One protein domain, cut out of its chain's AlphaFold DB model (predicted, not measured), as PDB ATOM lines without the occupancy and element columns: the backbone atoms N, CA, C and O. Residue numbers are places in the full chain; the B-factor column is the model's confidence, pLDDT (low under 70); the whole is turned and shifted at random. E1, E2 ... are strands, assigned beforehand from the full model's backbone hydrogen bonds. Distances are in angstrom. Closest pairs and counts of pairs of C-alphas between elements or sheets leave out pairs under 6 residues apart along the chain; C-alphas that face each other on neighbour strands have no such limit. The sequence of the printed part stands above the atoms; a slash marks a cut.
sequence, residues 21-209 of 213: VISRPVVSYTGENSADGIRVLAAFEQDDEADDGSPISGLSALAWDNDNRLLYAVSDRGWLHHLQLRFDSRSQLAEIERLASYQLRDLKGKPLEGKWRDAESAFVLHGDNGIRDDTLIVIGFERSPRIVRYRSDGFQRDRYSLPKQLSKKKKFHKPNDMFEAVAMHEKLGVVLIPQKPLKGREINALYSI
ATOM      1  N   VAL A  21     123.912  26.070  88.117       88.00
ATOM      2  CA  VAL A  21     124.320  24.927  88.931       88.00
ATOM      3  C   VAL A  21     125.417  25.400  89.877       88.00
ATOM      4  O   VAL A  21     126.542  25.632  89.456       88.00
ATOM      5  N   ILE A  22     125.090  25.510  91.164       88.44
ATOM      6  CA  ILE A  22     125.986  26.046  92.210       88.44
ATOM      7  C   ILE A  22     126.774  24.955  92.947       88.44
ATOM      8  O   ILE A  22     127.274  25.159  94.058       88.44
ATOM      9  N   SER A  23     126.784  23.744  92.393       87.25
ATOM     10  CA  SER A  23     127.284  22.560  93.081       87.25
ATOM     11  C   SER A  23     127.935  21.567  92.130       87.25
ATOM     12  O   SER A  23     127.507  21.419  90.987       87.25
ATOM     13  N   ARG A  24     128.933  20.831  92.623       87.44
ATOM     14  CA  ARG A  24     129.578  19.725  91.905       87.44
ATOM     15  C   ARG A  24     129.463  18.445  92.733       87.44
ATOM     16  O   ARG A  24     129.786  18.479  93.922       87.44
ATOM     17  N   PRO A  25     128.994  17.322  92.163       84.56
ATOM     18  CA  PRO A  25     128.826  16.089  92.920       84.56
ATOM     19  C   PRO A  25     130.176  15.524  93.371       84.56
ATOM     20  O   PRO A  25     131.128  15.439  92.594       84.56
ATOM     21  N   VAL A  26     130.229  15.063  94.619       85.25
ATOM     22  CA  VAL A  26     131.379  14.370  95.204       85.25
ATOM     23  C   VAL A  26     131.069  12.881  95.257       85.25
ATOM     24  O   VAL A  26     130.294  12.400  96.086       85.25
ATOM     25  N   VAL A  27     131.686  12.125  94.353       74.88
ATOM     26  CA  VAL A  27     131.375  10.699  94.162       74.88
ATOM     27  C   VAL A  27     131.825   9.843  95.354       74.88
ATOM     28  O   VAL A  27     131.208   8.817  95.632       74.88
ATOM     29  N   SER A  28     132.850  10.271  96.100       76.62
ATOM     30  CA  SER A  28     133.485   9.463  97.151       76.62
ATOM     31  C   SER A  28     132.608   9.150  98.363       76.62
ATOM     32  O   SER A  28     132.967   8.262  99.117       76.62
ATOM     33  N   TYR A  29     131.478   9.836  98.552       69.50
ATOM     34  CA  TYR A  29     130.620   9.667  99.734       69.50
ATOM     35  C   TYR A  29     129.307   8.920  99.455       69.50
ATOM     36  O   TYR A  29     128.530   8.658 100.369       69.50
ATOM     37  N   THR A  30     129.003   8.585  98.200       73.69
ATOM     38  CA  THR A  30     127.680   8.046  97.849       73.69
ATOM     39  C   THR A  30     127.547   6.575  98.237       73.69
ATOM     40  O   THR A  30     128.344   5.736  97.827       73.69
ATOM     41  N   GLY A  31     126.488   6.240  98.978       74.75
ATOM     42  CA  GLY A  31     126.209   4.867  99.399       74.75
ATOM     43  C   GLY A  31     127.030   4.397 100.599       74.75
ATOM     44  O   GLY A  31     126.855   3.253 101.021       74.75
ATOM     45  N   GLU A  32     127.864   5.265 101.176       77.75
ATOM     46  CA  GLU A  32     128.501   4.997 102.459       77.75
ATOM     47  C   GLU A  32     127.430   4.917 103.552       77.75
ATOM     48  O   GLU A  32     126.612   5.827 103.727       77.75
ATOM     49  N   ASN A  33     127.423   3.798 104.276       83.19
ATOM     50  CA  ASN A  33     126.630   3.647 105.485       83.19
ATOM     51  C   ASN A  33     127.523   3.962 106.683       83.19
ATOM     52  O   ASN A  33     128.598   3.376 106.825       83.19
ATOM     53  N   SER A  34     127.066   4.841 107.567       80.75
ATOM     54  CA  SER A  34     127.675   4.984 108.882       80.75
ATOM     55  C   SER A  34     127.496   3.692 109.684       80.75
ATOM     56  O   SER A  34     126.585   2.898 109.426       80.75
ATOM     57  N   ALA A  35     128.340   3.502 110.703       82.19
ATOM     58  CA  ALA A  35     128.212   2.387 111.645       82.19
ATOM     59  C   ALA A  35     126.824   2.326 112.321       82.19
ATOM     60  O   ALA A  35     126.378   1.251 112.713       82.19
ATOM     61  N   ASP A  36     126.121   3.462 112.375       86.81
ATOM     62  CA  ASP A  36     124.804   3.615 112.999       86.81
ATOM     63  C   ASP A  36     123.642   3.529 111.988       86.81
ATOM     64  O   ASP A  36     122.496   3.829 112.320       86.81
ATOM     65  N   GLY A  37     123.913   3.130 110.738       87.56
ATOM     66  CA  GLY A  37     122.888   2.903 109.714       87.56
ATOM     67  C   GLY A  37     122.425   4.155 108.961       87.56
ATOM     68  O   GLY A  37     121.413   4.103 108.261       87.56
ATOM     69  N   ILE A  38     123.149   5.274 109.064       86.56
ATOM     70  CA  ILE A  38     122.892   6.461 108.237       86.56
ATOM     71  C   ILE A  38     123.489   6.215 106.859       86.56
ATOM     72  O   ILE A  38     124.694   6.026 106.737       86.56
ATOM     73  N   ARG A  39     122.661   6.271 105.818       86.94
ATOM     74  CA  ARG A  39     123.126   6.180 104.434       86.94
ATOM     75  C   ARG A  39     123.311   7.568 103.841       86.94
ATOM     76  O   ARG A  39     122.349   8.330 103.748       86.94
ATOM     77  N   VAL A  40     124.516   7.863 103.366       87.00
ATOM     78  CA  VAL A  40     124.766   9.069 102.573       87.00
ATOM     79  C   VAL A  40     124.218   8.858 101.160       87.00
ATOM     80  O   VAL A  40     124.615   7.930 100.450       87.00
ATOM     81  N   LEU A  41     123.255   9.695 100.767       85.56
ATOM     82  CA  LEU A  41     122.586   9.594  99.463       85.56
ATOM     83  C   LEU A  41     123.305  10.379  98.366       85.56
ATOM     84  O   LEU A  41     123.282   9.958  97.217       85.56
ATOM     85  N   ALA A  42     123.928  11.499  98.720       86.88
ATOM     86  CA  ALA A  42     124.749  12.307  97.833       86.88
ATOM     87  C   ALA A  42     125.608  13.268  98.666       86.88
ATOM     88  O   ALA A  42     125.268  13.581  99.810       86.88
ATOM     89  N   ALA A  43     126.691  13.754  98.072       88.94
ATOM     90  CA  ALA A  43     127.514  14.829  98.607       88.94
ATOM     91  C   ALA A  43     127.864  15.791  97.474       88.94
ATOM     92  O   ALA A  43     128.030  15.368  96.330       88.94
ATOM     93  N   PHE A  44     127.970  17.075  97.799       88.75
ATOM     94  CA  PHE A  44     128.247  18.130  96.835       88.75
ATOM     95  C   PHE A  44     129.276  19.100  97.398       88.75
ATOM     96  O   PHE A  44     129.189  19.494  98.561       88.75
ATOM     97  N   GLU A  45     130.219  19.502  96.556       89.12
ATOM     98  CA  GLU A  45     131.000  20.714  96.762       89.12
ATOM     99  C   GLU A  45     130.177  21.897  96.270       89.12
ATOM    100  O   GLU A  45     129.570  21.834  95.201       89.12
ATOM    101  N   GLN A  46     130.140  22.959  97.065       88.19
ATOM    102  CA  GLN A  46     129.387  24.166  96.765       88.19
ATOM    103  C   GLN A  46     130.342  25.275  96.335       88.19
ATOM    104  O   GLN A  46     131.394  25.452  96.951       88.19
ATOM    105  N   ASP A  47     129.945  26.049  95.330       87.88
ATOM    106  CA  ASP A  47     130.654  27.274  94.980       87.88
ATOM    107  C   ASP A  47     130.445  28.374  96.046       87.88
ATOM    108  O   ASP A  47     129.441  28.418  96.770       87.88
ATOM    109  N   ASP A  48     131.417  29.281  96.168       88.81
ATOM    110  CA  ASP A  48     131.343  30.405  97.113       88.81
ATOM    111  C   ASP A  48     130.437  31.545  96.612       88.81
ATOM    112  O   ASP A  48     129.895  32.310  97.425       88.81
ATOM    113  N   GLU A  49     130.271  31.638  95.292       91.19
ATOM    114  CA  GLU A  49     129.578  32.682  94.538       91.19
ATOM    115  C   GLU A  49     128.868  32.058  93.324       91.19
ATOM    116  O   GLU A  49     129.357  31.086  92.754       91.19
ATOM    117  N   ALA A  50     127.706  32.599  92.968       89.00
ATOM    118  CA  ALA A  50     126.924  32.220  91.793       89.00
ATOM    119  C   ALA A  50     127.386  32.955  90.526       89.00
ATOM    120  O   ALA A  50     128.106  33.950  90.603       89.00
ATOM    121  N   ASP A  51     126.877  32.543  89.363       88.88
ATOM    122  CA  ASP A  51     127.229  33.148  88.067       88.88
ATOM    123  C   ASP A  51     126.896  34.653  87.978       88.88
ATOM    124  O   ASP A  51     127.538  35.406  87.244       88.88
ATOM    125  N   ASP A  52     125.887  35.106  88.731       87.69
ATOM    126  CA  ASP A  52     125.466  36.513  88.805       87.69
ATOM    127  C   ASP A  52     126.233  37.345  89.856       87.69
ATOM    128  O   ASP A  52     125.919  38.519  90.068       87.69
ATOM    129  N   GLY A  53     127.229  36.752  90.519       89.25
ATOM    130  CA  GLY A  53     128.021  37.380  91.575       89.25
ATOM    131  C   GLY A  53     127.375  37.349  92.966       89.25
ATOM    132  O   GLY A  53     127.914  37.916  93.920       89.25
ATOM    133  N   SER A  54     126.200  36.729  93.122       89.19
ATOM    134  CA  SER A  54     125.573  36.576  94.437       89.19
ATOM    135  C   SER A  54     126.364  35.583  95.296       89.19
ATOM    136  O   SER A  54     126.649  34.477  94.839       89.19
ATOM    137  N   PRO A  55     126.662  35.895  96.569       92.94
ATOM    138  CA  PRO A  55     127.365  34.963  97.443       92.94
ATOM    139  C   PRO A  55     126.468  33.770  97.799       92.94
ATOM    140  O   PRO A  55     125.310  33.967  98.163       92.94
ATOM    141  N   ILE A  56     127.021  32.558  97.752       92.00
ATOM    142  CA  ILE A  56     126.349  31.295  98.128       92.00
ATOM    143  C   ILE A  56     126.960  30.702  99.410       92.00
ATOM    144  O   ILE A  56     126.361  29.882 100.105       92.00
ATOM    145  N   SER A  57     128.152  31.156  99.786       92.00
ATOM    146  CA  SER A  57     128.826  30.756 101.022       92.00
ATOM    147  C   SER A  57     128.097  31.188 102.308       92.00
ATOM    148  O   SER A  57     127.312  32.141 102.351       92.00
ATOM    149  N   GLY A  58     128.410  30.491 103.405       93.69
ATOM    150  CA  GLY A  58     127.835  30.763 104.728       93.69
ATOM    151  C   GLY A  58     126.416  30.230 104.909       93.69
ATOM    152  O   GLY A  58     125.673  30.778 105.717       93.69
ATOM    153  N   LEU A  59     126.009  29.205 104.148       95.38
ATOM    154  CA  LEU A  59     124.744  28.516 104.398       95.38
ATOM    155  C   LEU A  59     124.730  27.955 105.822       95.38
ATOM    156  O   LEU A  59     125.653  27.249 106.225       95.38
ATOM    157  N   SER A  60     123.667  28.253 106.555       95.88
ATOM    158  CA  SER A  60     123.499  27.855 107.952       95.88
ATOM    159  C   SER A  60     122.219  27.058 108.184       95.88
ATOM    160  O   SER A  60     122.155  26.244 109.100       95.88
ATOM    161  N   ALA A  61     121.204  27.228 107.331       97.38
ATOM    162  CA  ALA A  61     119.941  26.518 107.474       97.38
ATOM    163  C   ALA A  61     119.294  26.153 106.138       97.38
ATOM    164  O   ALA A  61     119.411  26.874 105.147       97.38
ATOM    165  N   LEU A  62     118.540  25.053 106.159       97.50
ATOM    166  CA  LEU A  62     117.771  24.534 105.034       97.50
ATOM    167  C   LEU A  62     116.299  24.377 105.429       97.50
ATOM    168  O   LEU A  62     115.999  23.975 106.552       97.50
ATOM    169  N   ALA A  63     115.379  24.661 104.509       97.81
ATOM    170  CA  ALA A  63     113.945  24.485 104.723       97.81
ATOM    171  C   ALA A  63     113.250  24.013 103.438       97.81
ATOM    172  O   ALA A  63     113.369  24.646 102.393       97.81
ATOM    173  N   TRP A  64     112.530  22.894 103.512       98.00
ATOM    174  CA  TRP A  64     111.858  22.286 102.362       98.00
ATOM    175  C   TRP A  64     110.416  22.766 102.219       98.00
ATOM    176  O   TRP A  64     109.657  22.700 103.182       98.00
ATOM    177  N   ASP A  65     110.043  23.159 101.007       98.12
ATOM    178  CA  ASP A  65     108.689  23.500 100.590       98.12
ATOM    179  C   ASP A  65     108.204  22.489  99.543       98.12
ATOM    180  O   ASP A  65     108.709  22.423  98.418       98.12
ATOM    181  N   ASN A  66     107.239  21.663  99.940       97.88
ATOM    182  CA  ASN A  66     106.666  20.615  99.113       97.88
ATOM    183  C   ASN A  66     105.745  21.165  98.015       97.88
ATOM    184  O   ASN A  66     105.805  20.659  96.893       97.88
ATOM    185  N   ASP A  67     104.958  22.205  98.294       97.88
ATOM    186  CA  ASP A  67     104.009  22.790  97.338       97.88
ATOM    187  C   ASP A  67     104.736  23.426  96.144       97.88
ATOM    188  O   ASP A  67     104.351  23.231  94.981       97.88
ATOM    189  N   ASN A  68     105.840  24.131  96.413       97.06
ATOM    190  CA  ASN A  68     106.664  24.742  95.369       97.06
ATOM    191  C   ASN A  68     107.805  23.836  94.881       97.06
ATOM    192  O   ASN A  68     108.379  24.114  93.828       97.06
ATOM    193  N   ARG A  69     108.084  22.723  95.579       96.50
ATOM    194  CA  ARG A  69     109.191  21.781  95.307       96.50
ATOM    195  C   ARG A  69     110.569  22.444  95.367       96.50
ATOM    196  O   ARG A  69     111.462  22.093  94.591       96.50
ATOM    197  N   LEU A  70     110.725  23.371  96.308       97.38
ATOM    198  CA  LEU A  70     111.933  24.163  96.509       97.38
ATOM    199  C   LEU A  70     112.596  23.822  97.839       97.38
ATOM    200  O   LEU A  70     111.946  23.657  98.871       97.38
ATOM    201  N   LEU A  71     113.923  23.782  97.813       97.88
ATOM    202  CA  LEU A  71     114.747  23.826  99.006       97.88
ATOM    203  C   LEU A  71     115.200  25.271  99.215       97.88
ATOM    204  O   LEU A  71     115.978  25.811  98.433       97.88
ATOM    205  N   TYR A  72     114.727  25.902 100.280       98.44
ATOM    206  CA  TYR A  72     115.251  27.190 100.707       98.44
ATOM    207  C   TYR A  72     116.545  26.985 101.481       98.44
ATOM    208  O   TYR A  72     116.570  26.208 102.437       98.44
ATOM    209  N   ALA A  73     117.591  27.715 101.111       97.94
ATOM    210  CA  ALA A  73     118.818  27.803 101.891       97.94
ATOM    211  C   ALA A  73     119.009  29.225 102.413       97.94
ATOM    212  O   ALA A  73     118.865  30.196 101.669       97.94
ATOM    213  N   VAL A  74     119.313  29.353 103.700       98.12
ATOM    214  CA  VAL A  74     119.539  30.639 104.359       98.12
ATOM    215  C   VAL A  74     121.003  30.741 104.755       98.12
ATOM    216  O   VAL A  74     121.575  29.781 105.266       98.12
ATOM    217  N   SER A  75     121.592  31.909 104.512       97.50
ATOM    218  CA  SER A  75     122.983  32.217 104.840       97.50
ATOM    219  C   SER A  75     123.096  33.125 106.067       97.50
ATOM    220  O   SER A  75     122.338  34.095 106.205       97.50
ATOM    221  N   ASP A  76     124.124  32.894 106.888       96.31
ATOM    222  CA  ASP A  76     124.563  33.770 107.986       96.31
ATOM    223  C   ASP A  76     124.987  35.178 107.505       96.31
ATOM    224  O   ASP A  76     125.174  36.112 108.294       96.31
ATOM    225  N   ARG A  77     125.088  35.364 106.181       96.31
ATOM    226  CA  ARG A  77     125.380  36.628 105.492       96.31
ATOM    227  C   ARG A  77     124.132  37.396 105.068       96.31
ATOM    228  O   ARG A  77     124.276  38.474 104.488       96.31
ATOM    229  N   GLY A  78     122.935  36.911 105.397       97.44
ATOM    230  CA  GLY A  78     121.674  37.605 105.130       97.44
ATOM    231  C   GLY A  78     121.081  37.337 103.755       97.44
ATOM    232  O   GLY A  78     120.445  38.233 103.202       97.44
ATOM    233  N   TRP A  79     121.286  36.140 103.213       98.06
ATOM    234  CA  TRP A  79     120.733  35.725 101.924       98.06
ATOM    235  C   TRP A  79     119.753  34.564 102.079       98.06
ATOM    236  O   TRP A  79     119.888  33.740 102.982       98.06
ATOM    237  N   LEU A  80     118.758  34.541 101.196       98.44
ATOM    238  CA  LEU A  80     117.789  33.473 100.996       98.44
ATOM    239  C   LEU A  80     117.922  32.984  99.553       98.44
ATOM    240  O   LEU A  80     117.704  33.755  98.618       98.44
ATOM    241  N   HIS A  81     118.260  31.714  99.382       97.94
ATOM    242  CA  HIS A  81     118.422  31.075  98.083       97.94
ATOM    243  C   HIS A  81     117.270  30.115  97.826       97.94
ATOM    244  O   HIS A  81     116.865  29.367  98.717       97.94
ATOM    245  N   HIS A  82     116.750  30.137  96.604       97.75
ATOM    246  CA  HIS A  82     115.787  29.158  96.119       97.75
ATOM    247  C   HIS A  82     116.563  28.100  95.357       97.75
ATOM    248  O   HIS A  82     117.137  28.406  94.313       97.75
ATOM    249  N   LEU A  83     116.586  26.877  95.872       96.62
ATOM    250  CA  LEU A  83     117.313  25.774  95.268       96.62
ATOM    251  C   LEU A  83     116.333  24.724  94.748       96.62
ATOM    252  O   LEU A  83     115.412  24.297  95.449       96.62
ATOM    253  N   GLN A  84     116.554  24.283  93.520       96.00
ATOM    254  CA  GLN A  84     115.887  23.149  92.918       96.00
ATOM    255  C   GLN A  84     116.815  21.941  92.981       96.00
ATOM    256  O   GLN A  84     117.910  21.930  92.424       96.00
ATOM    257  N   LEU A  85     116.342  20.890  93.642       93.69
ATOM    258  CA  LEU A  85     117.010  19.595  93.627       93.69
ATOM    259  C   LEU A  85     116.684  18.874  92.314       93.69
ATOM    260  O   LEU A  85     115.503  18.720  91.976       93.69
ATOM    261  N   ARG A  86     117.711  18.433  91.581       91.94
ATOM    262  CA  ARG A  86     117.577  17.680  90.327       91.94
ATOM    263  C   ARG A  86     118.011  16.238  90.535       91.94
ATOM    264  O   ARG A  86     119.101  15.974  91.032       91.94
ATOM    265  N   PHE A  87     117.150  15.308  90.138       90.88
ATOM    266  CA  PHE A  87     117.383  13.876  90.293       90.88
ATOM    267  C   PHE A  87     117.600  13.220  88.931       90.88
ATOM    268  O   PHE A  87     116.945  13.588  87.954       90.88
ATOM    269  N   ASP A  88     118.504  12.245  88.874       89.50
ATOM    270  CA  ASP A  88     118.757  11.461  87.668       89.50
ATOM    271  C   ASP A  88     117.673  10.392  87.415       89.50
ATOM    272  O   ASP A  88     116.718  10.215  88.179       89.50
ATOM    273  N   SER A  89     117.834   9.620  86.336       91.50
ATOM    274  CA  SER A  89     116.922   8.524  85.970       91.50
ATOM    275  C   SER A  89     116.876   7.374  86.985       91.50
ATOM    276  O   SER A  89     115.990   6.524  86.910       91.50
ATOM    277  N   ARG A  90     117.804   7.340  87.948       88.75
ATOM    278  CA  ARG A  90     117.882   6.373  89.050       88.75
ATOM    279  C   ARG A  90     117.405   6.976  90.375       88.75
ATOM    280  O   ARG A  90     117.606   6.372  91.430       88.75
ATOM    281  N   SER A  91     116.761   8.147  90.327       87.25
ATOM    282  CA  SER A  91     116.285   8.892  91.498       87.25
ATOM    283  C   SER A  91     117.396   9.252  92.492       87.25
ATOM    284  O   SER A  91     117.134   9.398  93.684       87.25
ATOM    285  N   GLN A  92     118.638   9.379  92.023       86.12
ATOM    286  CA  GLN A  92     119.740   9.907  92.824       86.12
ATOM    287  C   GLN A  92     119.811  11.420  92.642       86.12
ATOM    288  O   GLN A  92     119.583  11.923  91.543       86.12
ATOM    289  N   LEU A  93     120.102  12.151  93.721       89.69
ATOM    290  CA  LEU A  93     120.329  13.593  93.641       89.69
ATOM    291  C   LEU A  93     121.591  13.829  92.805       89.69
ATOM    292  O   LEU A  93     122.664  13.354  93.170       89.69
ATOM    293  N   ALA A  94     121.441  14.522  91.682       88.56
ATOM    294  CA  ALA A  94     122.493  14.712  90.691       88.56
ATOM    295  C   ALA A  94     123.043  16.138  90.701       88.56
ATOM    296  O   ALA A  94     124.242  16.322  90.517       88.56
ATOM    297  N   GLU A  95     122.179  17.133  90.925       89.62
ATOM    298  CA  GLU A  95     122.550  18.549  90.889       89.62
ATOM    299  C   GLU A  95     121.681  19.369  91.851       89.62
ATOM    300  O   GLU A  95     120.522  19.032  92.131       89.62
ATOM    301  N   ILE A  96     122.248  20.479  92.324       92.75
ATOM    302  CA  ILE A  96     121.537  21.549  93.019       92.75
ATOM    303  C   ILE A  96     121.613  22.791  92.136       92.75
ATOM    304  O   ILE A  96     122.677  23.383  91.948       92.75
ATOM    305  N   GLU A  97     120.466  23.170  91.588       93.25
ATOM    306  CA  GLU A  97     120.313  24.349  90.745       93.25
ATOM    307  C   GLU A  97     119.769  25.489  91.598       93.25
ATOM    308  O   GLU A  97     118.755  25.345  92.282       93.25
ATOM    309  N   ARG A  98     120.427  26.638  91.579       95.19
ATOM    310  CA  ARG A  98     119.907  27.845  92.204       95.19
ATOM    311  C   ARG A  98     118.993  28.537  91.209       95.19
ATOM    312  O   ARG A  98     119.405  28.816  90.100       95.19
ATOM    313  N   LEU A  99     117.762  28.830  91.612       95.75
ATOM    314  CA  LEU A  99     116.783  29.539  90.783       95.75
ATOM    315  C   LEU A  99     116.739  31.042  91.072       95.75
ATOM    316  O   LEU A  99     116.336  31.835  90.224       95.75
ATOM    317  N   ALA A 100     117.048  31.425  92.311       94.88
ATOM    318  CA  ALA A 100     117.033  32.812  92.749       94.88
ATOM    319  C   ALA A 100     117.832  33.000  94.041       94.88
ATOM    320  O   ALA A 100     117.926  32.093  94.873       94.88
ATOM    321  N   SER A 101     118.331  34.220  94.234       96.38
ATOM    322  CA  SER A 101     118.912  34.700  95.488       96.38
ATOM    323  C   SER A 101     118.266  36.022  95.881       96.38
ATOM    324  O   SER A 101     118.193  36.951  95.077       96.38
ATOM    325  N   TYR A 102     117.860  36.145  97.140       97.31
ATOM    326  CA  TYR A 102     117.319  37.378  97.697       97.31
ATOM    327  C   TYR A 102     118.076  37.770  98.956       97.31
ATOM    328  O   TYR A 102     118.299  36.953  99.847       97.31
ATOM    329  N   GLN A 103     118.414  39.052  99.079       97.88
ATOM    330  CA  GLN A 103     118.813  39.591 100.372       97.88
ATOM    331  C   GLN A 103     117.618  39.563 101.322       97.88
ATOM    332  O   GLN A 103     116.523  40.016 100.973       97.88
ATOM    333  N   LEU A 104     117.850  39.098 102.545       98.69
ATOM    334  CA  LEU A 104     116.907  39.279 103.633       98.69
ATOM    335  C   LEU A 104     116.812  40.772 103.951       98.69
ATOM    336  O   LEU A 104     117.822  41.453 104.153       98.69
ATOM    337  N   ARG A 105     115.583  41.278 103.994       98.75
ATOM    338  CA  ARG A 105     115.270  42.697 104.164       98.75
ATOM    339  C   ARG A 105     114.333  42.920 105.335       98.75
ATOM    340  O   ARG A 105     113.426  42.127 105.574       98.75
ATOM    341  N   ASP A 106     114.530  44.018 106.054       98.12
ATOM    342  CA  ASP A 106     113.624  44.424 107.126       98.12
ATOM    343  C   ASP A 106     112.265  44.929 106.591       98.12
ATOM    344  O   ASP A 106     112.014  44.979 105.387       98.12
ATOM    345  N   LEU A 107     111.369  45.332 107.499       97.31
ATOM    346  CA  LEU A 107     110.035  45.856 107.153       97.31
ATOM    347  C   LEU A 107     110.067  47.130 106.291       97.31
ATOM    348  O   LEU A 107     109.041  47.509 105.734       97.31
ATOM    349  N   LYS A 108     111.210  47.820 106.217       97.50
ATOM    350  CA  LYS A 108     111.412  49.015 105.390       97.50
ATOM    351  C   LYS A 108     112.084  48.679 104.057       97.50
ATOM    352  O   LYS A 108     112.384  49.589 103.292       97.50
ATOM    353  N   GLY A 109     112.346  47.399 103.790       97.50
ATOM    354  CA  GLY A 109     113.044  46.936 102.598       97.50
ATOM    355  C   GLY A 109     114.562  47.094 102.657       97.50
ATOM    356  O   GLY A 109     115.220  46.856 101.647       97.50
ATOM    357  N   LYS A 110     115.144  47.468 103.806       98.38
ATOM    358  CA  LYS A 110     116.600  47.590 103.924       98.38
ATOM    359  C   LYS A 110     117.229  46.198 104.086       98.38
ATOM    360  O   LYS A 110     116.777  45.455 104.961       98.38
ATOM    361  N   PRO A 111     118.284  45.852 103.321       98.38
ATOM    362  CA  PRO A 111     119.057  44.636 103.551       98.38
ATOM    363  C   PRO A 111     119.587  44.546 104.986       98.38
ATOM    364  O   PRO A 111     119.969  45.552 105.597       98.38
ATOM    365  N   LEU A 112     119.604  43.335 105.535       98.25
ATOM    366  CA  LEU A 112     120.143  43.091 106.869       98.25
ATOM    367  C   LEU A 112     121.672  43.205 106.876       98.25
ATOM    368  O   LEU A 112     122.368  42.687 106.009       98.25
ATOM    369  N   GLU A 113     122.208  43.836 107.918       96.69
ATOM    370  CA  GLU A 113     123.640  44.120 108.041       96.69
ATOM    371  C   GLU A 113     124.184  43.729 109.421       96.69
ATOM    372  O   GLU A 113     123.485  43.757 110.443       96.69
ATOM    373  N   GLY A 114     125.478  43.399 109.467       95.88
ATOM    374  CA  GLY A 114     126.193  43.073 110.700       95.88
ATOM    375  C   GLY A 114     125.496  41.977 111.512       95.88
ATOM    376  O   GLY A 114     125.055  40.971 110.974       95.88
ATOM    377  N   LYS A 115     125.339  42.190 112.822       94.81
ATOM    378  CA  LYS A 115     124.676  41.232 113.733       94.81
ATOM    379  C   LYS A 115     123.202  40.944 113.409       94.81
ATOM    380  O   LYS A 115     122.584  40.128 114.081       94.81
ATOM    381  N   TRP A 116     122.593  41.694 112.491       97.00
ATOM    382  CA  TRP A 116     121.202  41.495 112.103       97.00
ATOM    383  C   TRP A 116     121.058  40.534 110.930       97.00
ATOM    384  O   TRP A 116     119.934  40.274 110.547       97.00
ATOM    385  N   ARG A 117     122.122  39.986 110.354       97.06
ATOM    386  CA  ARG A 117     121.993  39.058 109.219       97.06
ATOM    387  C   ARG A 117     122.326  37.597 109.549       97.06
ATOM    388  O   ARG A 117     122.072  36.738 108.727       97.06
ATOM    389  N   ASP A 118     122.806  37.381 110.772       96.81
ATOM    390  CA  ASP A 118     123.290  36.137 111.394       96.81
ATOM    391  C   ASP A 118     122.160  35.100 111.556       96.81
ATOM    392  O   ASP A 118     121.590  34.946 112.636       96.81
ATOM    393  N   ALA A 119     121.684  34.537 110.449       97.56
ATOM    394  CA  ALA A 119     120.671  33.490 110.440       97.56
ATOM    395  C   ALA A 119     121.331  32.142 110.733       97.56
ATOM    396  O   ALA A 119     122.382  31.879 110.169       97.56
ATOM    397  N   GLU A 120     120.696  31.293 111.542       96.94
ATOM    398  CA  GLU A 120     121.253  29.974 111.913       96.94
ATOM    399  C   GLU A 120     120.251  28.825 111.812       96.94
ATOM    400  O   GLU A 120     120.609  27.659 111.873       96.94
ATOM    401  N   SER A 121     118.961  29.124 111.676       98.00
ATOM    402  CA  SER A 121     117.939  28.085 111.620       98.00
ATOM    403  C   SER A 121     116.743  28.529 110.803       98.00
ATOM    404  O   SER A 121     116.404  29.715 110.778       98.00
ATOM    405  N   ALA A 122     116.090  27.580 110.136       98.38
ATOM    406  CA  ALA A 122     114.947  27.860 109.287       98.38
ATOM    407  C   ALA A 122     113.956  26.692 109.229       98.38
ATOM    408  O   ALA A 122     114.337  25.532 109.338       98.38
ATOM    409  N   PHE A 123     112.681  27.013 109.018       97.94
ATOM    410  CA  PHE A 123     111.658  26.081 108.536       97.94
ATOM    411  C   PHE A 123     110.611  26.851 107.714       97.94
ATOM    412  O   PHE A 123     110.551  28.082 107.788       97.94
ATOM    413  N   VAL A 124     109.767  26.148 106.953       97.94
ATOM    414  CA  VAL A 124     108.682  26.780 106.182       97.94
ATOM    415  C   VAL A 124     107.321  26.670 106.874       97.94
ATOM    416  O   VAL A 124     106.991  25.670 107.508       97.94
ATOM    417  N   LEU A 125     106.501  27.706 106.730       97.00
ATOM    418  CA  LEU A 125     105.053  27.655 106.924       97.00
ATOM    419  C   LEU A 125     104.393  27.618 105.555       97.00
ATOM    420  O   LEU A 125     104.855  28.325 104.663       97.00
ATOM    421  N   HIS A 126     103.286  26.884 105.440       96.19
ATOM    422  CA  HIS A 126     102.531  26.776 104.187       96.19
ATOM    423  C   HIS A 126     103.410  26.266 103.032       96.19
ATOM    424  O   HIS A 126     103.429  26.821 101.946       96.19
ATOM    425  N   GLY A 127     104.246  25.271 103.320       96.62
ATOM    426  CA  GLY A 127     104.985  24.559 102.278       96.62
ATOM    427  C   GLY A 127     104.362  23.208 101.948       96.62
ATOM    428  O   GLY A 127     104.996  22.429 101.257       96.62
ATOM    429  N   ASP A 128     103.209  22.869 102.527       97.19
ATOM    430  CA  ASP A 128     102.518  21.590 102.295       97.19
ATOM    431  C   ASP A 128     101.006  21.713 102.573       97.19
ATOM    432  O   ASP A 128     100.377  20.846 103.179       97.19
ATOM    433  N   ASN A 129     100.420  22.868 102.241       96.44
ATOM    434  CA  ASN A 129      98.984  23.125 102.367       96.44
ATOM    435  C   ASN A 129      98.244  23.016 101.018       96.44
ATOM    436  O   ASN A 129      97.031  23.237 100.978       96.44
ATOM    437  N   GLY A 130      98.949  22.681  99.933       97.81
ATOM    438  CA  GLY A 130      98.404  22.583  98.582       97.81
ATOM    439  C   GLY A 130      98.241  23.930  97.873       97.81
ATOM    440  O   GLY A 130      97.643  23.971  96.793       97.81
ATOM    441  N   ILE A 131      98.737  25.029  98.452       97.50
ATOM    442  CA  ILE A 131      98.690  26.371  97.869       97.50
ATOM    443  C   ILE A 131     100.106  26.753  97.450       97.50
ATOM    444  O   ILE A 131     101.021  26.847  98.254       97.50
ATOM    445  N   ARG A 132     100.296  26.996  96.155       95.31
ATOM    446  CA  ARG A 132     101.589  27.459  95.645       95.31
ATOM    447  C   ARG A 132     101.819  28.923  96.011       95.31
ATOM    448  O   ARG A 132     100.873  29.707  96.089       95.31
ATOM    449  N   ASP A 133     103.088  29.280  96.176       94.19
ATOM    450  CA  ASP A 133     103.570  30.654  96.362       94.19
ATOM    451  C   ASP A 133     103.046  31.426  97.604       94.19
ATOM    452  O   ASP A 133     103.270  32.636  97.707       94.19
ATOM    453  N   ASP A 134     102.399  30.775  98.584       96.81
ATOM    454  CA  ASP A 134     101.970  31.405  99.852       96.81
ATOM    455  C   ASP A 134     102.935  31.159 101.034       96.81
ATOM    456  O   ASP A 134     102.698  31.614 102.164       96.81
ATOM    457  N   THR A 135     104.044  30.479 100.750       97.75
ATOM    458  CA  THR A 135     105.043  30.027 101.711       97.75
ATOM    459  C   THR A 135     105.702  31.177 102.465       97.75
ATOM    460  O   THR A 135     106.063  32.224 101.912       97.75
ATOM    461  N   LEU A 136     105.912  30.965 103.766       98.31
ATOM    462  CA  LEU A 136     106.726  31.842 104.605       98.31
ATOM    463  C   LEU A 136     107.913  31.083 105.176       98.31
ATOM    464  O   LEU A 136     107.757  30.002 105.736       98.31
ATOM    465  N   ILE A 137     109.082  31.711 105.147       98.56
ATOM    466  CA  ILE A 137     110.301  31.166 105.728       98.56
ATOM    467  C   ILE A 137     110.447  31.747 107.133       98.56
ATOM    468  O   ILE A 137     110.541  32.962 107.324       98.56
ATOM    469  N   VAL A 138     110.440  30.885 108.143       98.50
ATOM    470  CA  VAL A 138     110.641  31.269 109.540       98.50
ATOM    471  C   VAL A 138     112.102  31.076 109.892       98.50
ATOM    472  O   VAL A 138     112.571  29.947 109.904       98.50
ATOM    473  N   ILE A 139     112.795  32.166 110.214       98.62
ATOM    474  CA  ILE A 139     114.247  32.181 110.411       98.62
ATOM    475  C   ILE A 139     114.587  32.574 111.852       98.62
ATOM    476  O   ILE A 139     114.104  33.601 112.353       98.62
ATOM    477  N   GLY A 140     115.420  31.769 112.512       97.94
ATOM    478  CA  GLY A 140     116.064  32.075 113.787       97.94
ATOM    479  C   GLY A 140     117.414  32.761 113.576       97.94
ATOM    480  O   GLY A 140     118.173  32.384 112.689       97.94
ATOM    481  N   PHE A 141     117.698  33.789 114.382       97.19
ATOM    482  CA  PHE A 141     118.938  34.564 114.275       97.19
ATOM    483  C   PHE A 141     119.747  34.599 115.568       97.19
ATOM    484  O   PHE A 141     119.192  34.723 116.669       97.19
ATOM    485  N   GLU A 142     121.060  34.651 115.395       93.12
ATOM    486  CA  GLU A 142     122.062  34.851 116.427       93.12
ATOM    487  C   GLU A 142     122.490  36.313 116.577       93.12
ATOM    488  O   GLU A 142     122.041  37.219 115.866       93.12
ATOM    489  N   ARG A 143     123.277  36.570 117.635       91.12
ATOM    490  CA  ARG A 143     123.823  37.868 118.091       91.12
ATOM    491  C   ARG A 143     122.803  38.962 118.437       91.12
ATOM    492  O   ARG A 143     123.142  39.871 119.208       91.12
ATOM    493  N   SER A 144     121.581  38.868 117.926       92.81
ATOM    494  CA  SER A 144     120.404  39.695 118.159       92.81
ATOM    495  C   SER A 144     119.174  38.770 118.143       92.81
ATOM    496  O   SER A 144     118.569  38.582 117.083       92.81
ATOM    497  N   PRO A 145     118.830  38.160 119.297       93.62
ATOM    498  CA  PRO A 145     117.924  37.018 119.357       93.62
ATOM    499  C   PRO A 145     116.528  37.400 118.880       93.62
ATOM    500  O   PRO A 145     115.860  38.255 119.471       93.62
ATOM    501  N   ARG A 146     116.090  36.755 117.803       95.94
ATOM    502  CA  ARG A 146     114.755  36.908 117.222       95.94
ATOM    503  C   ARG A 146     114.419  35.718 116.332       95.94
ATOM    504  O   ARG A 146     115.314  35.092 115.777       95.94
ATOM    505  N   ILE A 147     113.122  35.477 116.174       97.38
ATOM    506  CA  ILE A 147     112.575  34.591 115.147       97.38
ATOM    507  C   ILE A 147     111.647  35.435 114.284       97.38
ATOM    508  O   ILE A 147     110.783  36.149 114.808       97.38
ATOM    509  N   VAL A 148     111.860  35.402 112.976       98.00
ATOM    510  CA  VAL A 148     111.250  36.329 112.017       98.00
ATOM    511  C   VAL A 148     110.636  35.533 110.875       98.00
ATOM    512  O   VAL A 148     111.208  34.531 110.458       98.00
ATOM    513  N   ARG A 149     109.476  35.969 110.381       98.38
ATOM    514  CA  ARG A 149     108.855  35.403 109.181       98.38
ATOM    515  C   ARG A 149     109.238  36.250 107.976       98.38
ATOM    516  O   ARG A 149     109.049  37.468 108.010       98.38
ATOM    517  N   TYR A 150     109.720  35.609 106.925       98.81
ATOM    518  CA  TYR A 150     110.022  36.217 105.635       98.81
ATOM    519  C   TYR A 150     109.116  35.643 104.557       98.81
ATOM    520  O   TYR A 150     108.698  34.489 104.624       98.81
ATOM    521  N   ARG A 151     108.810  36.472 103.565       98.38
ATOM    522  CA  ARG A 151     108.293  36.023 102.275       98.38
ATOM    523  C   ARG A 151     109.422  35.364 101.478       98.38
ATOM    524  O   ARG A 151     110.595  35.621 101.757       98.38
ATOM    525  N   SER A 152     109.069  34.563 100.476       97.44
ATOM    526  CA  SER A 152     110.032  33.918  99.572       97.44
ATOM    527  C   SER A 152     110.928  34.921  98.834       97.44
ATOM    528  O   SER A 152     112.092  34.649  98.603       97.44
ATOM    529  N   ASP A 153     110.474  36.152  98.599       97.62
ATOM    530  CA  ASP A 153     111.310  37.218  98.029       97.62
ATOM    531  C   ASP A 153     112.259  37.900  99.040       97.62
ATOM    532  O   ASP A 153     112.783  38.982  98.775       97.62
ATOM    533  N   GLY A 154     112.451  37.336 100.234       98.25
ATOM    534  CA  GLY A 154     113.369  37.848 101.252       98.25
ATOM    535  C   GLY A 154     112.869  39.067 102.035       98.25
ATOM    536  O   GLY A 154     113.588  39.565 102.903       98.25
ATOM    537  N   PHE A 155     111.649  39.567 101.804       98.62
ATOM    538  CA  PHE A 155     111.085  40.637 102.634       98.62
ATOM    539  C   PHE A 155     110.544  40.112 103.963       98.62
ATOM    540  O   PHE A 155     109.755  39.163 104.008       98.62
ATOM    541  N   GLN A 156     110.911  40.773 105.062       98.50
ATOM    542  CA  GLN A 156     110.327  40.502 106.368       98.50
ATOM    543  C   GLN A 156     108.812  40.762 106.331       98.50
ATOM    544  O   GLN A 156     108.361  41.826 105.912       98.50
ATOM    545  N   ARG A 157     108.033  39.812 106.854       97.94
ATOM    546  CA  ARG A 157     106.593  39.960 107.101       97.94
ATOM    547  C   ARG A 157     106.332  40.465 108.515       97.94
ATOM    548  O   ARG A 157     105.715  41.504 108.706       97.94
ATOM    549  N   ASP A 158     106.826  39.741 109.516       96.44
ATOM    550  CA  ASP A 158     106.680  40.070 110.935       96.44
ATOM    551  C   ASP A 158     107.681  39.261 111.786       96.44
ATOM    552  O   ASP A 158     108.583  38.608 111.259       96.44
ATOM    553  N   ARG A 159     107.569  39.336 113.116       95.19
ATOM    554  CA  ARG A 159     108.402  38.556 114.039       95.19
ATOM    555  C   ARG A 159     107.597  37.979 115.184       95.19
ATOM    556  O   ARG A 159     106.612  38.570 115.622       95.19
ATOM    557  N   TYR A 160     108.092  36.879 115.728       94.81
ATOM    558  CA  TYR A 160     107.540  36.295 116.936       94.81
ATOM    559  C   TYR A 160     107.971  37.069 118.182       94.81
ATOM    560  O   TYR A 160     109.123  37.497 118.317       94.81
ATOM    561  N   SER A 161     107.050  37.205 119.135       92.50
ATOM    562  CA  SER A 161     107.369  37.658 120.486       92.50
ATOM    563  C   SER A 161     108.075  36.537 121.238       92.50
ATOM    564  O   SER A 161     107.507  35.473 121.468       92.50
ATOM    565  N   LEU A 162     109.324  36.775 121.630       92.00
ATOM    566  CA  LEU A 162     110.097  35.789 122.374       92.00
ATOM    567  C   LEU A 162     109.854  35.907 123.885       92.00
ATOM    568  O   LEU A 162     109.888  37.023 124.423       92.00
ATOM    569  N   PRO A 163     109.723  34.775 124.604       89.44
ATOM    570  CA  PRO A 163     109.756  34.760 126.060       89.44
ATOM    571  C   PRO A 163     110.982  35.498 126.612       89.44
ATOM    572  O   PRO A 163     112.070  35.456 126.032       89.44
ATOM    573  N   LYS A 164     110.845  36.135 127.785       89.38
ATOM    574  CA  LYS A 164     111.906  36.964 128.406       89.38
ATOM    575  C   LYS A 164     113.254  36.248 128.562       89.38
ATOM    576  O   LYS A 164     114.293  36.910 128.606       89.38
ATOM    577  N   GLN A 165     113.238  34.924 128.706       89.50
ATOM    578  CA  GLN A 165     114.446  34.108 128.840       89.50
ATOM    579  C   GLN A 165     115.207  33.929 127.519       89.50
ATOM    580  O   GLN A 165     116.414  33.731 127.557       89.50
ATOM    581  N   LEU A 166     114.526  34.079 126.378       92.25
ATOM    582  CA  LEU A 166     115.083  33.918 125.033       92.25
ATOM    583  C   LEU A 166     115.323  35.257 124.327       92.25
ATOM    584  O   LEU A 166     116.196  35.357 123.476       92.25
ATOM    585  N   SER A 167     114.605  36.319 124.704       92.12
ATOM    586  CA  SER A 167     114.748  37.645 124.079       92.12
ATOM    587  C   SER A 167     115.985  38.434 124.522       92.12
ATOM    588  O   SER A 167     116.284  39.496 123.978       92.12
ATOM    589  N   LYS A 168     116.718  37.958 125.536       91.81
ATOM    590  CA  LYS A 168     117.834  38.690 126.146       91.81
ATOM    591  C   LYS A 168     119.157  37.999 125.849       91.81
ATOM    592  O   LYS A 168     119.484  37.015 126.499       91.81
ATOM    593  N   LYS A 169     119.992  38.613 125.004       91.75
ATOM    594  CA  LYS A 169     121.361  38.150 124.694       91.75
ATOM    595  C   LYS A 169     122.177  37.738 125.929       91.75
ATOM    596  O   LYS A 169     122.894  36.750 125.894       91.75
ATOM    597  N   LYS A 170     122.035  38.454 127.052       93.69
ATOM    598  CA  LYS A 170     122.748  38.146 128.307       93.69
ATOM    599  C   LYS A 170     122.402  36.791 128.937       93.69
ATOM    600  O   LYS A 170     123.072  36.401 129.886       93.69
ATOM    601  N   LYS A 171     121.346  36.118 128.472       94.12
ATOM    602  CA  LYS A 171     120.948  34.776 128.913       94.12
ATOM    603  C   LYS A 171     121.738  33.663 128.224       94.12
ATOM    604  O   LYS A 171     121.726  32.549 128.727       94.12
ATOM    605  N   PHE A 172     122.465  33.977 127.156       94.50
ATOM    606  CA  PHE A 172     123.331  33.045 126.438       94.50
ATOM    607  C   PHE A 172     124.789  33.202 126.885       94.50
ATOM    608  O   PHE A 172     125.175  34.250 127.427       94.50
ATOM    609  N   HIS A 173     125.586  32.150 126.690       93.50
ATOM    610  CA  HIS A 173     127.015  32.124 127.015       93.50
ATOM    611  C   HIS A 173     127.795  33.084 126.120       93.50
ATOM    612  O   HIS A 173     128.400  34.033 126.636       93.50
ATOM    613  N   LYS A 174     127.678  32.916 124.804       93.00
ATOM    614  CA  LYS A 174     128.271  33.764 123.772       93.00
ATOM    615  C   LYS A 174     127.202  34.311 122.818       93.00
ATOM    616  O   LYS A 174     126.047  33.887 122.852       93.00
ATOM    617  N   PRO A 175     127.546  35.322 121.997       87.88
ATOM    618  CA  PRO A 175     126.640  35.840 120.979       87.88
ATOM    619  C   PRO A 175     126.199  34.806 119.938       87.88
ATOM    620  O   PRO A 175     125.134  35.016 119.366       87.88
ATOM    621  N   ASN A 176     127.007  33.767 119.729       87.81
ATOM    622  CA  ASN A 176     126.816  32.706 118.749       87.81
ATOM    623  C   ASN A 176     126.413  31.357 119.387       87.81
ATOM    624  O   ASN A 176     126.865  30.297 118.972       87.81
ATOM    625  N   ASP A 177     125.708  31.426 120.522       91.06
ATOM    626  CA  ASP A 177     125.157  30.247 121.199       91.06
ATOM    627  C   ASP A 177     123.611  30.325 121.250       91.06
ATOM    628  O   ASP A 177     122.994  29.854 122.213       91.06
ATOM    629  N   MET A 178     122.976  31.040 120.312       91.38
ATOM    630  CA  MET A 178     121.524  31.252 120.290       91.38
ATOM    631  C   MET A 178     120.842  30.198 119.409       91.38
ATOM    632  O   MET A 178     121.014  29.022 119.683       91.38
ATOM    633  N   PHE A 179     119.959  30.572 118.479       93.94
ATOM    634  CA  PHE A 179     118.925  29.682 117.931       93.94
ATOM    635  C   PHE A 179     119.415  28.773 116.794       93.94
ATOM    636  O   PHE A 179     119.120  29.042 115.634       93.94
ATOM    637  N   GLU A 180     120.069  27.669 117.151       92.75
ATOM    638  CA  GLU A 180     120.576  26.639 116.218       92.75
ATOM    639  C   GLU A 180     119.500  25.850 115.487       92.75
ATOM    640  O   GLU A 180     119.700  25.382 114.375       92.75
ATOM    641  N   ALA A 181     118.345  25.648 116.117       95.44
ATOM    642  CA  ALA A 181     117.259  24.943 115.462       95.44
ATOM    643  C   ALA A 181     115.915  25.537 115.850       95.44
ATOM    644  O   ALA A 181     115.641  25.832 117.020       95.44
ATOM    645  N   VAL A 182     115.067  25.675 114.835       96.56
ATOM    646  CA  VAL A 182     113.664  26.052 114.947       96.56
ATOM    647  C   VAL A 182     112.822  25.055 114.167       96.56
ATOM    648  O   VAL A 182     113.233  24.572 113.118       96.56
ATOM    649  N   ALA A 183     111.632  24.752 114.670       96.00
ATOM    650  CA  ALA A 183     110.684  23.885 113.984       96.00
ATOM    651  C   ALA A 183     109.246  24.276 114.323       96.00
ATOM    652  O   ALA A 183     108.978  24.925 115.340       96.00
ATOM    653  N   MET A 184     108.304  23.840 113.491       93.94
ATOM    654  CA  MET A 184     106.886  23.858 113.831       93.94
ATOM    655  C   MET A 184     106.501  22.548 114.515       93.94
ATOM    656  O   MET A 184     106.775  21.470 114.002       93.94
ATOM    657  N   HIS A 185     105.818  22.644 115.652       93.62
ATOM    658  CA  HIS A 185     105.152  21.518 116.294       93.62
ATOM    659  C   HIS A 185     103.645  21.775 116.342       93.62
ATOM    660  O   HIS A 185     103.215  22.824 116.829       93.62
ATOM    661  N   GLU A 186     102.834  20.805 115.921       89.56
ATOM    662  CA  GLU A 186     101.378  20.956 115.748       89.56
ATOM    663  C   GLU A 186     100.676  21.561 116.973       89.56
ATOM    664  O   GLU A 186      99.885  22.497 116.865       89.56
ATOM    665  N   LYS A 187     101.012  21.074 118.174       90.19
ATOM    666  CA  LYS A 187     100.376  21.531 119.423       90.19
ATOM    667  C   LYS A 187     101.087  22.725 120.057       90.19
ATOM    668  O   LYS A 187     100.456  23.610 120.631       90.19
ATOM    669  N   LEU A 188     102.415  22.758 119.956       90.94
ATOM    670  CA  LEU A 188     103.252  23.695 120.718       90.94
ATOM    671  C   LEU A 188     103.547  24.976 119.928       90.94
ATOM    672  O   LEU A 188     104.061  25.939 120.495       90.94
ATOM    673  N   GLY A 189     103.180  25.018 118.646       92.06
ATOM    674  CA  GLY A 189     103.583  26.079 117.738       92.06
ATOM    675  C   GLY A 189     105.078  26.008 117.449       92.06
ATOM    676  O   GLY A 189     105.669  24.929 117.437       92.06
ATOM    677  N   VAL A 190     105.697  27.168 117.233       94.50
ATOM    678  CA  VAL A 190     107.137  27.220 116.981       94.50
ATOM    679  C   VAL A 190     107.902  26.814 118.232       94.50
ATOM    680  O   VAL A 190     107.742  27.405 119.306       94.50
ATOM    681  N   VAL A 191     108.751  25.814 118.059       95.69
ATOM    682  CA  VAL A 191     109.700  25.350 119.058       95.69
ATOM    683  C   VAL A 191     111.117  25.657 118.602       95.69
ATOM    684  O   VAL A 191     111.384  25.773 117.407       95.69
ATOM    685  N   LEU A 192     112.017  25.831 119.560       95.31
ATOM    686  CA  LEU A 192     113.416  26.138 119.304       95.31
ATOM    687  C   LEU A 192     114.314  25.528 120.369       95.31
ATOM    688  O   LEU A 192     113.901  25.373 121.524       95.31
ATOM    689  N   ILE A 193     115.562  25.275 120.003       95.12
ATOM    690  CA  ILE A 193     116.627  24.914 120.936       95.12
ATOM    691  C   ILE A 193     117.858  25.790 120.667       95.12
ATOM    692  O   ILE A 193     118.188  26.029 119.504       95.12
ATOM    693  N   PRO A 194     118.516  26.325 121.713       94.88
ATOM    694  CA  PRO A 194     119.768  27.035 121.521       94.88
ATOM    695  C   PRO A 194     120.977  26.106 121.331       94.88
ATOM    696  O   PRO A 194     120.925  24.952 121.755       94.88
ATOM    697  N   GLN A 195     122.107  26.616 120.826       93.88
ATOM    698  CA  GLN A 195     123.353  25.834 120.698       93.88
ATOM    699  C   GLN A 195     123.826  25.253 122.020       93.88
ATOM    700  O   GLN A 195     124.295  24.118 122.098       93.88
ATOM    701  N   LYS A 196     123.706  26.053 123.077       94.56
ATOM    702  CA  LYS A 196     124.115  25.683 124.426       94.56
ATOM    703  C   LYS A 196     122.998  25.957 125.419       94.56
ATOM    704  O   LYS A 196     122.186  26.858 125.189       94.56
ATOM    705  N   PRO A 197     123.003  25.259 126.568       94.94
ATOM    706  CA  PRO A 197     122.125  25.600 127.674       94.94
ATOM    707  C   PRO A 197     122.173  27.102 127.979       94.94
ATOM    708  O   PRO A 197     123.218  27.747 127.879       94.94
ATOM    709  N   LEU A 198     121.036  27.680 128.369       94.94
ATOM    710  CA  LEU A 198     121.022  29.061 128.853       94.94
ATOM    711  C   LEU A 198     121.897  29.176 130.109       94.94
ATOM    712  O   LEU A 198     121.948  28.251 130.917       94.94
ATOM    713  N   LYS A 199     122.507  30.344 130.333       95.19
ATOM    714  CA  LYS A 199     123.316  30.608 131.531       95.19
ATOM    715  C   LYS A 199     122.569  30.217 132.805       95.19
ATOM    716  O   LYS A 199     121.452  30.686 133.042       95.19
ATOM    717  N   GLY A 200     123.238  29.428 133.643       94.06
ATOM    718  CA  GLY A 200     122.678  28.890 134.883       94.06
ATOM    719  C   GLY A 200     121.868  27.606 134.695       94.06
ATOM    720  O   GLY A 200     121.185  27.195 135.625       94.06
ATOM    721  N   ARG A 201     121.913  26.985 133.510       93.44
ATOM    722  CA  ARG A 201     121.390  25.639 133.257       93.44
ATOM    723  C   ARG A 201     122.515  24.737 132.769       93.44
ATOM    724  O   ARG A 201     123.380  25.184 132.026       93.44
ATOM    725  N   GLU A 202     122.465  23.474 133.170       93.88
ATOM    726  CA  GLU A 202     123.432  22.451 132.750       93.88
ATOM    727  C   GLU A 202     122.963  21.695 131.505       93.88
ATOM    728  O   GLU A 202     123.771  21.273 130.685       93.88
ATOM    729  N   ILE A 203     121.645  21.561 131.344       94.12
ATOM    730  CA  ILE A 203     121.020  20.778 130.278       94.12
ATOM    731  C   ILE A 203     120.347  21.712 129.277       94.12
ATOM    732  O   ILE A 203     119.709  22.709 129.641       94.12
ATOM    733  N   ASN A 204     120.498  21.372 127.999       91.56
ATOM    734  CA  ASN A 204     119.883  22.107 126.910       91.56
ATOM    735  C   ASN A 204     118.389  21.770 126.850       91.56
ATOM    736  O   ASN A 204     117.989  20.644 127.131       91.56
ATOM    737  N   ALA A 205     117.547  22.746 126.531       92.25
ATOM    738  CA  ALA A 205     116.102  22.556 126.587       92.25
ATOM    739  C   ALA A 205     115.436  23.029 125.301       92.25
ATOM    740  O   ALA A 205     115.833  24.040 124.720       92.25
ATOM    741  N   LEU A 206     114.385  22.313 124.909       93.06
ATOM    742  CA  LEU A 206     113.456  22.760 123.886       93.06
ATOM    743  C   LEU A 206     112.500  23.791 124.498       93.06
ATOM    744  O   LEU A 206     111.958  23.592 125.588       93.06
ATOM    745  N   TYR A 207     112.271  24.890 123.791       93.31
ATOM    746  CA  TYR A 207     111.372  25.956 124.213       93.31
ATOM    747  C   TYR A 207     110.280  26.170 123.175       93.31
ATOM    748  O   TYR A 207     110.575  26.260 121.990       93.31
ATOM    749  N   SER A 208     109.034  26.342 123.617       92.75
ATOM    750  CA  SER A 208     107.972  26.899 122.775       92.75
ATOM    751  C   SER A 208     107.914  28.417 122.928       92.75
ATOM    752  O   SER A 208     108.005  28.954 124.039       92.75
ATOM    753  N   ILE A 209     107.703  29.122 121.817       88.19
ATOM    754  CA  ILE A 209     107.484  30.574 121.837       88.19
ATOM    755  C   ILE A 209     106.098  30.972 122.354       88.19
ATOM    756  O   ILE A 209     105.920  32.124 122.740       88.19
TER     757      ILE A 209
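AT A GLANCE: This is residues 21 to 209 of the 213 residues of the protein "Phytase-like domain-containing protein" of Solemya elarraichensis gill symbiont (UniProt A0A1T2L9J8). With little regular structure, partly face-to-face sheets form a stack: E3 to E6, E7 to E10 in the middle, hairpin E11-E12; hairpin E1-E2 is beside E6. The four-strand sheets are meanders, each strand the antiparallel neighbour of the one before. The printed part has 189 residues, 72 in twelve named strands: all strand. It is compact, radius of gyration of the C-alphas 17.5 A, spanning 51 by 45 by 34 A.

HOW THE PARTS SIT: E1, residues 23 to 25, and E2, 44 to 46, form a hairpin, N 24 and O 45 within hydrogen-bond range at 2.8 A. The closest C-alphas of E3, 59 to 65, and E7, 119 to 125, are 63 and 123, 4.7 A apart; those of E7 and E11, 181 to 185, are 121 and 181, 5.0 A apart.

IN THESE COORDINATES: E1 begins at (127.284, 22.560, 93.081) and E12, 189 to 193, ends at (116.627, 24.914, 120.936).

THE WHOLE: The printed part has no cut; links E1 to E2 and E2 to E3 are long; only residue 29 has pLDDT under 70.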